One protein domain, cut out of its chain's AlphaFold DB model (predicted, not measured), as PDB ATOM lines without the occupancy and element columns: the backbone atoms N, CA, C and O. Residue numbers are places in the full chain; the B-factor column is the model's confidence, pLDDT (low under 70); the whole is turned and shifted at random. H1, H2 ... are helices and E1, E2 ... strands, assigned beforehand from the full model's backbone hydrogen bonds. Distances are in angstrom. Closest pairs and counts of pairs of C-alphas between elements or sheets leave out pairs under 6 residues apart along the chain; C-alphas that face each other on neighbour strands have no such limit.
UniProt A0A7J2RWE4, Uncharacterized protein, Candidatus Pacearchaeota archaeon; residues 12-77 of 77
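Overview. This is residues 12 to 77 of the 77 residues of an uncharacterized protein of Candidatus Pacearchaeota archaeon (UniProt A0A7J2RWE4). Three helices, H1, H2 and H3, pack together as a triangle, with the small hairpin of E1 and E2 at one end of the cluster. The printed 66 residues run H1, H2, E1, E2, H3; the two-stranded sheet is antiparallel and the class is mixed, helices and strands. The whole is compact, radius of gyration of the C-alphas 11.4 A, yet elongated, spanning 36 by 20 by 15 A.

Along the chain. H1, residues 12 to 20, begins at C-alpha 12 (147.394, 149.603, 143.686). H2, residues 27 to 38, is 16.3 A long. E1 is residues 42 to 46, E2 residues 57 to 59. H3, residues 66 to 75, 14.1 A long, ends at C-alpha 75 (141.508, 151.686, 129.350).

Arrangement. H1 touches H2 at a steep tilt of 54 degrees, closest C-alphas Leu 12 and Ala 33, 5.7 A. H3 touches H1, C-alphas of Leu 16 and Leu 73 closest at 6.3 A, and H2, those of Ile 37 and Gln 66 closest at 5.6 A. In the hairpin, N 43 and O 58 are 2.8 A apart, within hydrogen-bond range. In H1, H2 and H3 every O i to N i+4 pair is within range. H1 is apart from E1 and E2.

Size, cuts and confidence. The C-alphas farthest apart, of Thr 26 and Pro 53, are 36.3 A apart. The printed part has no cut and no long link. Residues 76 to 77 have pLDDT under 70.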
ATOM      1  N   LEU A  12     148.265 149.696 144.848       88.44
ATOM      2  CA  LEU A  12     147.394 149.603 143.686       88.44
ATOM      3  C   LEU A  12     146.616 150.894 143.417       88.44
ATOM      4  O   LEU A  12     146.556 151.310 142.263       88.44
ATOM      5  N   GLU A  13     146.061 151.545 144.441       88.94
ATOM      6  CA  GLU A  13     145.371 152.826 144.263       88.94
ATOM      7  C   GLU A  13     146.311 153.896 143.709       88.94
ATOM      8  O   GLU A  13     145.964 154.562 142.740       88.94
ATOM      9  N   ASN A  14     147.535 153.995 144.232       90.06
ATOM     10  CA  ASN A  14     148.524 154.945 143.714       90.06
ATOM     11  C   ASN A  14     148.843 154.695 142.230       90.06
ATOM     12  O   ASN A  14     148.966 155.635 141.444       90.06
ATOM     13  N   LEU A  15     148.959 153.425 141.826       90.75
ATOM     14  CA  LEU A  15     149.215 153.050 140.434       90.75
ATOM     15  C   LEU A  15     148.023 153.380 139.525       90.75
ATOM     16  O   LEU A  15     148.215 153.874 138.414       90.75
ATOM     17  N   LEU A  16     146.798 153.126 139.985       87.56
ATOM     18  CA  LEU A  16     145.589 153.459 139.236       87.56
ATOM     19  C   LEU A  16     145.405 154.975 139.129       87.56
ATOM     20  O   LEU A  16     145.195 155.469 138.027       87.56
ATOM     21  N   GLU A  17     145.566 155.718 140.226       88.25
ATOM     22  CA  GLU A  17     145.456 157.180 140.262       88.25
ATOM     23  C   GLU A  17     146.463 157.835 139.312       88.25
ATOM     24  O   GLU A  17     146.075 158.665 138.483       88.25
ATOM     25  N   LYS A  18     147.725 157.386 139.356       86.94
ATOM     26  CA  LYS A  18     148.780 157.817 138.432       86.94
ATOM     27  C   LYS A  18     148.369 157.578 136.979       86.94
ATOM     28  O   LYS A  18     148.415 158.497 136.165       86.94
ATOM     29  N   HIS A  19     147.882 156.375 136.664       85.06
ATOM     30  CA  HIS A  19     147.417 156.060 135.314       85.06
ATOM     31  C   HIS A  19     146.226 156.931 134.881       85.06
ATOM     32  O   HIS A  19     146.186 157.409 133.746       85.06
ATOM     33  N   THR A  20     145.248 157.149 135.763       81.69
ATOM     34  CA  THR A  20     144.046 157.942 135.455       81.69
ATOM     35  C   THR A  20     144.316 159.440 135.370       81.69
ATOM     36  O   THR A  20     143.613 160.139 134.647       81.69
ATOM     37  N   SER A  21     145.366 159.927 136.035       83.94
ATOM     38  CA  SER A  21     145.825 161.320 135.951       83.94
ATOM     39  C   SER A  21     146.527 161.642 134.626       83.94
ATOM     40  O   SER A  21     146.960 162.771 134.410       83.94
ATOM     41  N   GLY A  22     146.640 160.661 133.723       78.56
ATOM     42  CA  GLY A  22     147.299 160.805 132.428       78.56
ATOM     43  C   GLY A  22     148.810 160.579 132.482       78.56
ATOM     44  O   GLY A  22     149.480 160.677 131.451       78.56
ATOM     45  N   GLU A  23     149.365 160.236 133.649       84.25
ATOM     46  CA  GLU A  23     150.751 159.800 133.740       84.25
ATOM     47  C   GLU A  23     150.884 158.363 133.243       84.25
ATOM     48  O   GLU A  23     150.148 157.447 133.617       84.25
ATOM     49  N   LYS A  24     151.880 158.141 132.392       84.69
ATOM     50  CA  LYS A  24     152.123 156.819 131.831       84.69
ATOM     51  C   LYS A  24     152.810 155.949 132.877       84.69
ATOM     52  O   LYS A  24     153.931 156.246 133.292       84.69
ATOM     53  N   LEU A  25     152.171 154.847 133.263       86.56
ATOM     54  CA  LEU A  25     152.836 153.834 134.078       86.56
ATOM     55  C   LEU A  25     154.022 153.244 133.317       86.56
ATOM     56  O   LEU A  25     153.939 152.931 132.123       86.56
ATOM     57  N   THR A  26     155.131 153.046 134.022       90.06
ATOM     58  CA  THR A  26     156.241 152.253 133.498       90.06
ATOM     59  C   THR A  26     155.810 150.796 133.315       90.06
ATOM     60  O   THR A  26     154.869 150.308 133.943       90.06
ATOM     61  N   SER A  27     156.530 150.038 132.484       88.44
ATOM     62  CA  SER A  27     156.237 148.609 132.297       88.44
ATOM     63  C   SER A  27     156.327 147.801 133.599       88.44
ATOM     64  O   SER A  27     155.652 146.781 133.730       88.44
ATOM     65  N   TYR A  28     157.154 148.239 134.556       91.00
ATOM     66  CA  TYR A  28     157.251 147.624 135.880       91.00
ATOM     67  C   TYR A  28     155.999 147.901 136.716       91.00
ATOM     68  O   TYR A  28     155.372 146.962 137.201       91.00
ATOM     69  N   GLU A  29     155.597 149.167 136.816       91.25
ATOM     70  CA  GLU A  29     154.384 149.606 137.513       91.25
ATOM     71  C   GLU A  29     153.128 148.938 136.954       91.25
ATOM     72  O   GLU A  29     152.304 148.431 137.709       91.25
ATOM     73  N   TYR A  30     153.022 148.839 135.629       89.50
ATOM     74  CA  TYR A  30     151.905 148.167 134.977       89.50
ATOM     75  C   TYR A  30     151.841 146.676 135.340       89.50
ATOM     76  O   TYR A  30     150.793 146.171 135.739       89.50
ATOM     77  N   LYS A  31     152.972 145.954 135.265       90.81
ATOM     78  CA  LYS A  31     153.047 144.541 135.689       90.81
ATOM     79  C   LYS A  31     152.710 144.377 137.167       90.81
ATOM     80  O   LYS A  31     152.079 143.394 137.551       90.81
ATOM     81  N   ARG A  32     153.146 145.326 137.993       91.25
ATOM     82  CA  ARG A  32     152.907 145.328 139.431       91.25
ATOM     83  C   ARG A  32     151.426 145.536 139.747       91.25
ATOM     84  O   ARG A  32     150.870 144.707 140.460       91.25
ATOM     85  N   ALA A  33     150.775 146.521 139.129       90.38
ATOM     86  CA  ALA A  33     149.329 146.723 139.217       90.38
ATOM     87  C   ALA A  33     148.567 145.463 138.779       90.38
ATOM     88  O   ALA A  33     147.707 144.970 139.500       90.38
ATOM     89  N   HIS A  34     148.960 144.863 137.653       90.50
ATOM     90  CA  HIS A  34     148.336 143.639 137.150       90.50
ATOM     91  C   HIS A  34     148.482 142.449 138.117       90.50
ATOM     92  O   HIS A  34     147.570 141.632 138.244       90.50
ATOM     93  N   LYS A  35     149.616 142.349 138.825       91.56
ATOM     94  CA  LYS A  35     149.833 141.335 139.866       91.56
ATOM     95  C   LYS A  35     148.960 141.591 141.096       91.56
ATOM     96  O   LYS A  35     148.354 140.651 141.600       91.56
ATOM     97  N   LEU A  36     148.876 142.842 141.554       90.44
ATOM     98  CA  LEU A  36     148.044 143.233 142.698       90.44
ATOM     99  C   LEU A  36     146.554 142.995 142.420       90.44
ATOM    100  O   LEU A  36     145.837 142.522 143.290       90.44
ATOM    101  N   ILE A  37     146.107 143.230 141.184       90.81
ATOM    102  CA  ILE A  37     144.739 142.923 140.747       90.81
ATOM    103  C   ILE A  37     144.510 141.406 140.647       90.81
ATOM    104  O   ILE A  37     143.448 140.922 141.017       90.81
ATOM    105  N   GLY A  38     145.492 140.641 140.156       87.94
ATOM    106  CA  GLY A  38     145.398 139.179 140.040       87.94
ATOM    107  C   GLY A  38     145.489 138.424 141.372       87.94
ATOM    108  O   GLY A  38     145.094 137.264 141.440       87.94
ATOM    109  N   THR A  39     145.990 139.074 142.423       88.69
ATOM    110  CA  THR A  39     146.038 138.560 143.802       88.69
ATOM    111  C   THR A  39     145.444 139.602 144.754       88.69
ATOM    112  O   THR A  39     146.176 140.216 145.530       88.69
ATOM    113  N   PRO A  40     144.132 139.870 144.639       84.56
ATOM    114  CA  PRO A  40     143.516 140.991 145.323       84.56
ATOM    115  C   PRO A  40     143.350 140.706 146.814       84.56
ATOM    116  O   PRO A  40     142.887 139.635 147.209       84.56
ATOM    117  N   GLU A  41     143.664 141.702 147.634       86.94
ATOM    118  CA  GLU A  41     143.179 141.771 149.007       86.94
ATOM    119  C   GLU A  41     141.887 142.584 148.989       86.94
ATOM    120  O   GLU A  41     141.873 143.735 148.552       86.94
ATOM    121  N   TYR A  42     140.775 141.963 149.374       87.00
ATOM    122  CA  TYR A  42     139.473 142.621 149.347       87.00
ATOM    123  C   TYR A  42     139.270 143.477 150.596       87.00
ATOM    124  O   TYR A  42     139.576 143.050 151.708       87.00
ATOM    125  N   SER A  43     138.711 144.668 150.405       85.12
ATOM    126  CA  SER A  43     138.243 145.526 151.489       85.12
ATOM    127  C   SER A  43     136.805 145.174 151.880       85.12
ATOM    128  O   SER A  43     136.103 144.445 151.176       85.12
ATOM    129  N   ALA A  44     136.358 145.702 153.020       83.19
ATOM    130  CA  ALA A  44     134.961 145.629 153.450       83.19
ATOM    131  C   ALA A  44     134.032 146.471 152.557       83.19
ATOM    132  O   ALA A  44     132.814 146.286 152.566       83.19
ATOM    133  N   GLU A  45     134.604 147.402 151.792       86.75
ATOM    134  CA  GLU A  45     133.870 148.253 150.868       86.75
ATOM    135  C   GLU A  45     133.517 147.530 149.568       86.75
ATOM    136  O   GLU A  45     134.167 146.582 149.126       86.75
ATOM    137  N   ILE A  46     132.449 147.999 148.933       88.88
ATOM    138  CA  ILE A  46     131.939 147.441 147.686       88.88
ATOM    139  C   ILE A  46     132.458 148.282 146.526       88.88
ATOM    140  O   ILE A  46     132.567 149.500 146.638       88.88
ATOM    141  N   CYS A  47     132.702 147.656 145.378       90.88
ATOM    142  CA  CYS A  47     133.010 148.392 144.165       90.88
ATOM    143  C   CYS A  47     131.920 149.424 143.821       90.88
ATOM    144  O   CYS A  47     130.762 149.061 143.599       90.88
ATOM    145  N   GLY A  48     132.312 150.695 143.681       85.62
ATOM    146  CA  GLY A  48     131.400 151.804 143.369       85.62
ATOM    147  C   GLY A  48     130.790 151.755 141.960       85.62
ATOM    148  O   GLY A  48     129.770 152.396 141.700       85.62
ATOM    149  N   PHE A  49     131.380 150.967 141.053       85.38
ATOM    150  CA  PHE A  49     130.898 150.782 139.678       85.38
ATOM    151  C   PHE A  49     129.965 149.575 139.519       85.38
ATOM    152  O   PHE A  49     129.130 149.562 138.614       85.38
ATOM    153  N   CYS A  50     130.048 148.579 140.406       87.44
ATOM    154  CA  CYS A  50     129.143 147.432 140.393       87.44
ATOM    155  C   CYS A  50     127.738 147.859 140.854       87.44
ATOM    156  O   CYS A  50     127.440 147.915 142.047       87.44
ATOM    157  N   ARG A  51     126.845 148.148 139.900       73.69
ATOM    158  CA  ARG A  51     125.423 148.421 140.158       73.69
ATOM    159  C   ARG A  51     124.603 147.151 139.923       73.69
ATOM    160  O   ARG A  51     124.462 146.720 138.787       73.69
ATOM    161  N   GLY A  52     124.057 146.556 140.983       70.38
ATOM    162  CA  GLY A  52     123.204 145.366 140.880       70.38
ATOM    163  C   GLY A  52     123.192 144.512 142.151       70.38
ATOM    164  O   GLY A  52     123.739 144.944 143.165       70.38
ATOM    165  N   PRO A  53     122.568 143.321 142.116       71.25
ATOM    166  CA  PRO A  53     122.650 142.334 143.196       71.25
ATOM    167  C   PRO A  53     124.042 141.680 143.293       71.25
ATOM    168  O   PRO A  53     124.432 141.245 144.371       71.25
ATOM    169  N   ASP A  54     124.816 141.679 142.202       70.88
ATOM    170  CA  ASP A  54     126.159 141.084 142.112       70.88
ATOM    171  C   ASP A  54     127.256 142.090 142.515       70.88
ATOM    172  O   ASP A  54     128.149 142.474 141.756       70.88
ATOM    173  N   LYS A  55     127.117 142.629 143.727       76.25
ATOM    174  CA  LYS A  55     128.054 143.599 144.296       76.25
ATOM    175  C   LYS A  55     129.373 142.911 144.650       76.25
ATOM    176  O   LYS A  55     129.464 142.224 145.662       76.25
ATOM    177  N   LYS A  56     130.404 143.119 143.828       86.38
ATOM    178  CA  LYS A  56     131.766 142.636 144.101       86.38
ATOM    179  C   LYS A  56     132.470 143.558 145.103       86.38
ATOM    180  O   LYS A  56     132.349 144.783 145.001       86.38
ATOM    181  N   LEU A  57     133.221 142.974 146.036       87.94
ATOM    182  CA  LEU A  57     134.056 143.727 146.975       87.94
ATOM    183  C   LEU A  57     135.110 144.546 146.223       87.94
ATOM    184  O   LEU A  57     135.618 144.125 145.175       87.94
ATOM    185  N   ALA A  58     135.408 145.726 146.753       89.12
ATOM    186  CA  ALA A  58     136.526 146.532 146.303       89.12
ATOM    187  C   ALA A  58     137.845 145.869 146.723       89.12
ATOM    188  O   ALA A  58     137.906 145.155 147.723       89.12
ATOM    189  N   ILE A  59     138.898 146.083 145.943       89.56
ATOM    190  CA  ILE A  59     140.250 145.622 146.259       89.56
ATOM    191  C   ILE A  59     140.989 146.758 146.962       89.56
ATOM    192  O   ILE A  59     141.055 147.868 146.431       89.56
ATOM    193  N   TYR A  60     141.526 146.493 148.150       86.62
ATOM    194  CA  TYR A  60     142.116 147.509 149.022       86.62
ATOM    195  C   TYR A  60     141.200 148.754 149.162       86.62
ATOM    196  O   TYR A  60     139.977 148.639 149.162       86.62
ATOM    197  N   ASP A  61     141.778 149.947 149.251       84.25
ATOM    198  CA  ASP A  61     141.095 151.252 149.269       84.25
ATOM    199  C   ASP A  61     140.589 151.740 147.898       84.25
ATOM    200  O   ASP A  61     139.875 152.733 147.842       84.25
ATOM    201  N   THR A  62     140.845 151.013 146.802       83.94
ATOM    202  CA  THR A  62     140.624 151.522 145.429       83.94
ATOM    203  C   THR A  62     139.168 151.845 145.068       83.94
ATOM    204  O   THR A  62     138.904 152.424 144.014       83.94
ATOM    205  N   GLY A  63     138.190 151.360 145.841       86.69
ATOM    206  CA  GLY A  63     136.767 151.440 145.490       86.69
ATOM    207  C   GLY A  63     136.374 150.652 144.225       86.69
ATOM    208  O   GLY A  63     135.242 150.774 143.739       86.69
ATOM    209  N   LEU A  64     137.274 149.827 143.673       90.12
ATOM    210  CA  LEU A  64     137.076 149.047 142.450       90.12
ATOM    211  C   LEU A  64     137.196 147.551 142.728       90.12
ATOM    212  O   LEU A  64     138.068 147.117 143.465       90.12
ATOM    213  N   CYS A  65     136.349 146.725 142.115       91.56
ATOM    214  CA  CYS A  65     136.565 145.279 142.125       91.56
ATOM    215  C   CYS A  65     137.661 144.904 141.122       91.56
ATOM    216  O   CYS A  65     138.026 145.699 140.256       91.56
ATOM    217  N   GLN A  66     138.132 143.659 141.179       90.38
ATOM    218  CA  GLN A  66     139.171 143.134 140.287       90.38
ATOM    219  C   GLN A  66     138.916 143.430 138.795       90.38
ATOM    220  O   GLN A  66     139.826 143.817 138.064       90.38
ATOM    221  N   GLU A  67     137.672 143.285 138.341       90.06
ATOM    222  CA  GLU A  67     137.277 143.525 136.949       90.06
ATOM    223  C   GLU A  67     137.384 145.009 136.568       90.06
ATOM    224  O   GLU A  67     138.051 145.353 135.592       90.06
ATOM    225  N   HIS A  68     136.805 145.901 137.379       91.12
ATOM    226  CA  HIS A  68     136.858 147.342 137.133       91.12
ATOM    227  C   HIS A  68     138.265 147.923 137.316       91.12
ATOM    228  O   HIS A  68     138.645 148.825 136.576       91.12
ATOM    229  N   ALA A  69     139.064 147.385 138.238       89.88
ATOM    230  CA  ALA A  69     140.462 147.766 138.397       89.88
ATOM    231  C   ALA A  69     141.308 147.334 137.190       89.88
ATOM    232  O   ALA A  69     142.118 148.115 136.695       89.88
ATOM    233  N   THR A  70     141.081 146.124 136.659       89.94
ATOM    234  CA  THR A  70     141.715 145.676 135.403       89.94
ATOM    235  C   THR A  70     141.340 146.611 134.263       89.94
ATOM    236  O   THR A  70     142.188 147.029 133.481       89.94
ATOM    237  N   TYR A  71     140.060 146.964 134.179       87.94
ATOM    238  CA  TYR A  71     139.569 147.866 133.156       87.94
ATOM    239  C   TYR A  71     140.202 149.255 133.263       87.94
ATOM    240  O   TYR A  71     140.711 149.748 132.264       87.94
ATOM    241  N   ALA A  72     140.237 149.856 134.455       86.50
ATOM    242  CA  ALA A  72     140.887 151.143 134.695       86.50
ATOM    243  C   ALA A  72     142.372 151.117 134.294       86.50
ATOM    244  O   ALA A  72     142.853 152.050 133.654       86.50
ATOM    245  N   LEU A  73     143.065 150.009 134.578       86.19
ATOM    246  CA  LEU A  73     144.459 149.810 134.193       86.19
ATOM    247  C   LEU A  73     144.654 149.699 132.667       86.19
ATOM    248  O   LEU A  73     145.645 150.190 132.146       86.19
ATOM    249  N   VAL A  74     143.736 149.055 131.938       83.38
ATOM    250  CA  VAL A  74     143.863 148.821 130.483       83.38
ATOM    251  C   VAL A  74     143.325 149.991 129.646       83.38
ATOM    252  O   VAL A  74     143.860 150.278 128.574       83.38
ATOM    253  N   ARG A  75     142.246 150.648 130.097       72.88
ATOM    254  CA  ARG A  75     141.508 151.686 129.350       72.88
ATOM    255  C   ARG A  75     141.938 153.122 129.630       72.88
ATOM    256  O   ARG A  75     141.439 153.998 128.934       72.88
ATOM    257  N   GLY A  76     142.828 153.395 130.583       59.22
ATOM    258  CA  GLY A  76     143.302 154.758 130.877       59.22
ATOM    259  C   GLY A  76     144.185 155.395 129.786       59.22
ATOM    260  O   GLY A  76     145.074 156.172 130.120       59.22
ATOM    261  N   LYS A  77     144.014 155.016 128.514       49.06
ATOM    262  CA  LYS A  77     144.862 155.373 127.372       49.06
ATOM    263  C   LYS A  77     144.136 156.290 126.394       49.06
ATOM    264  O   LYS A  77     142.934 156.045 126.154       49.06
TER     265      LYS A  77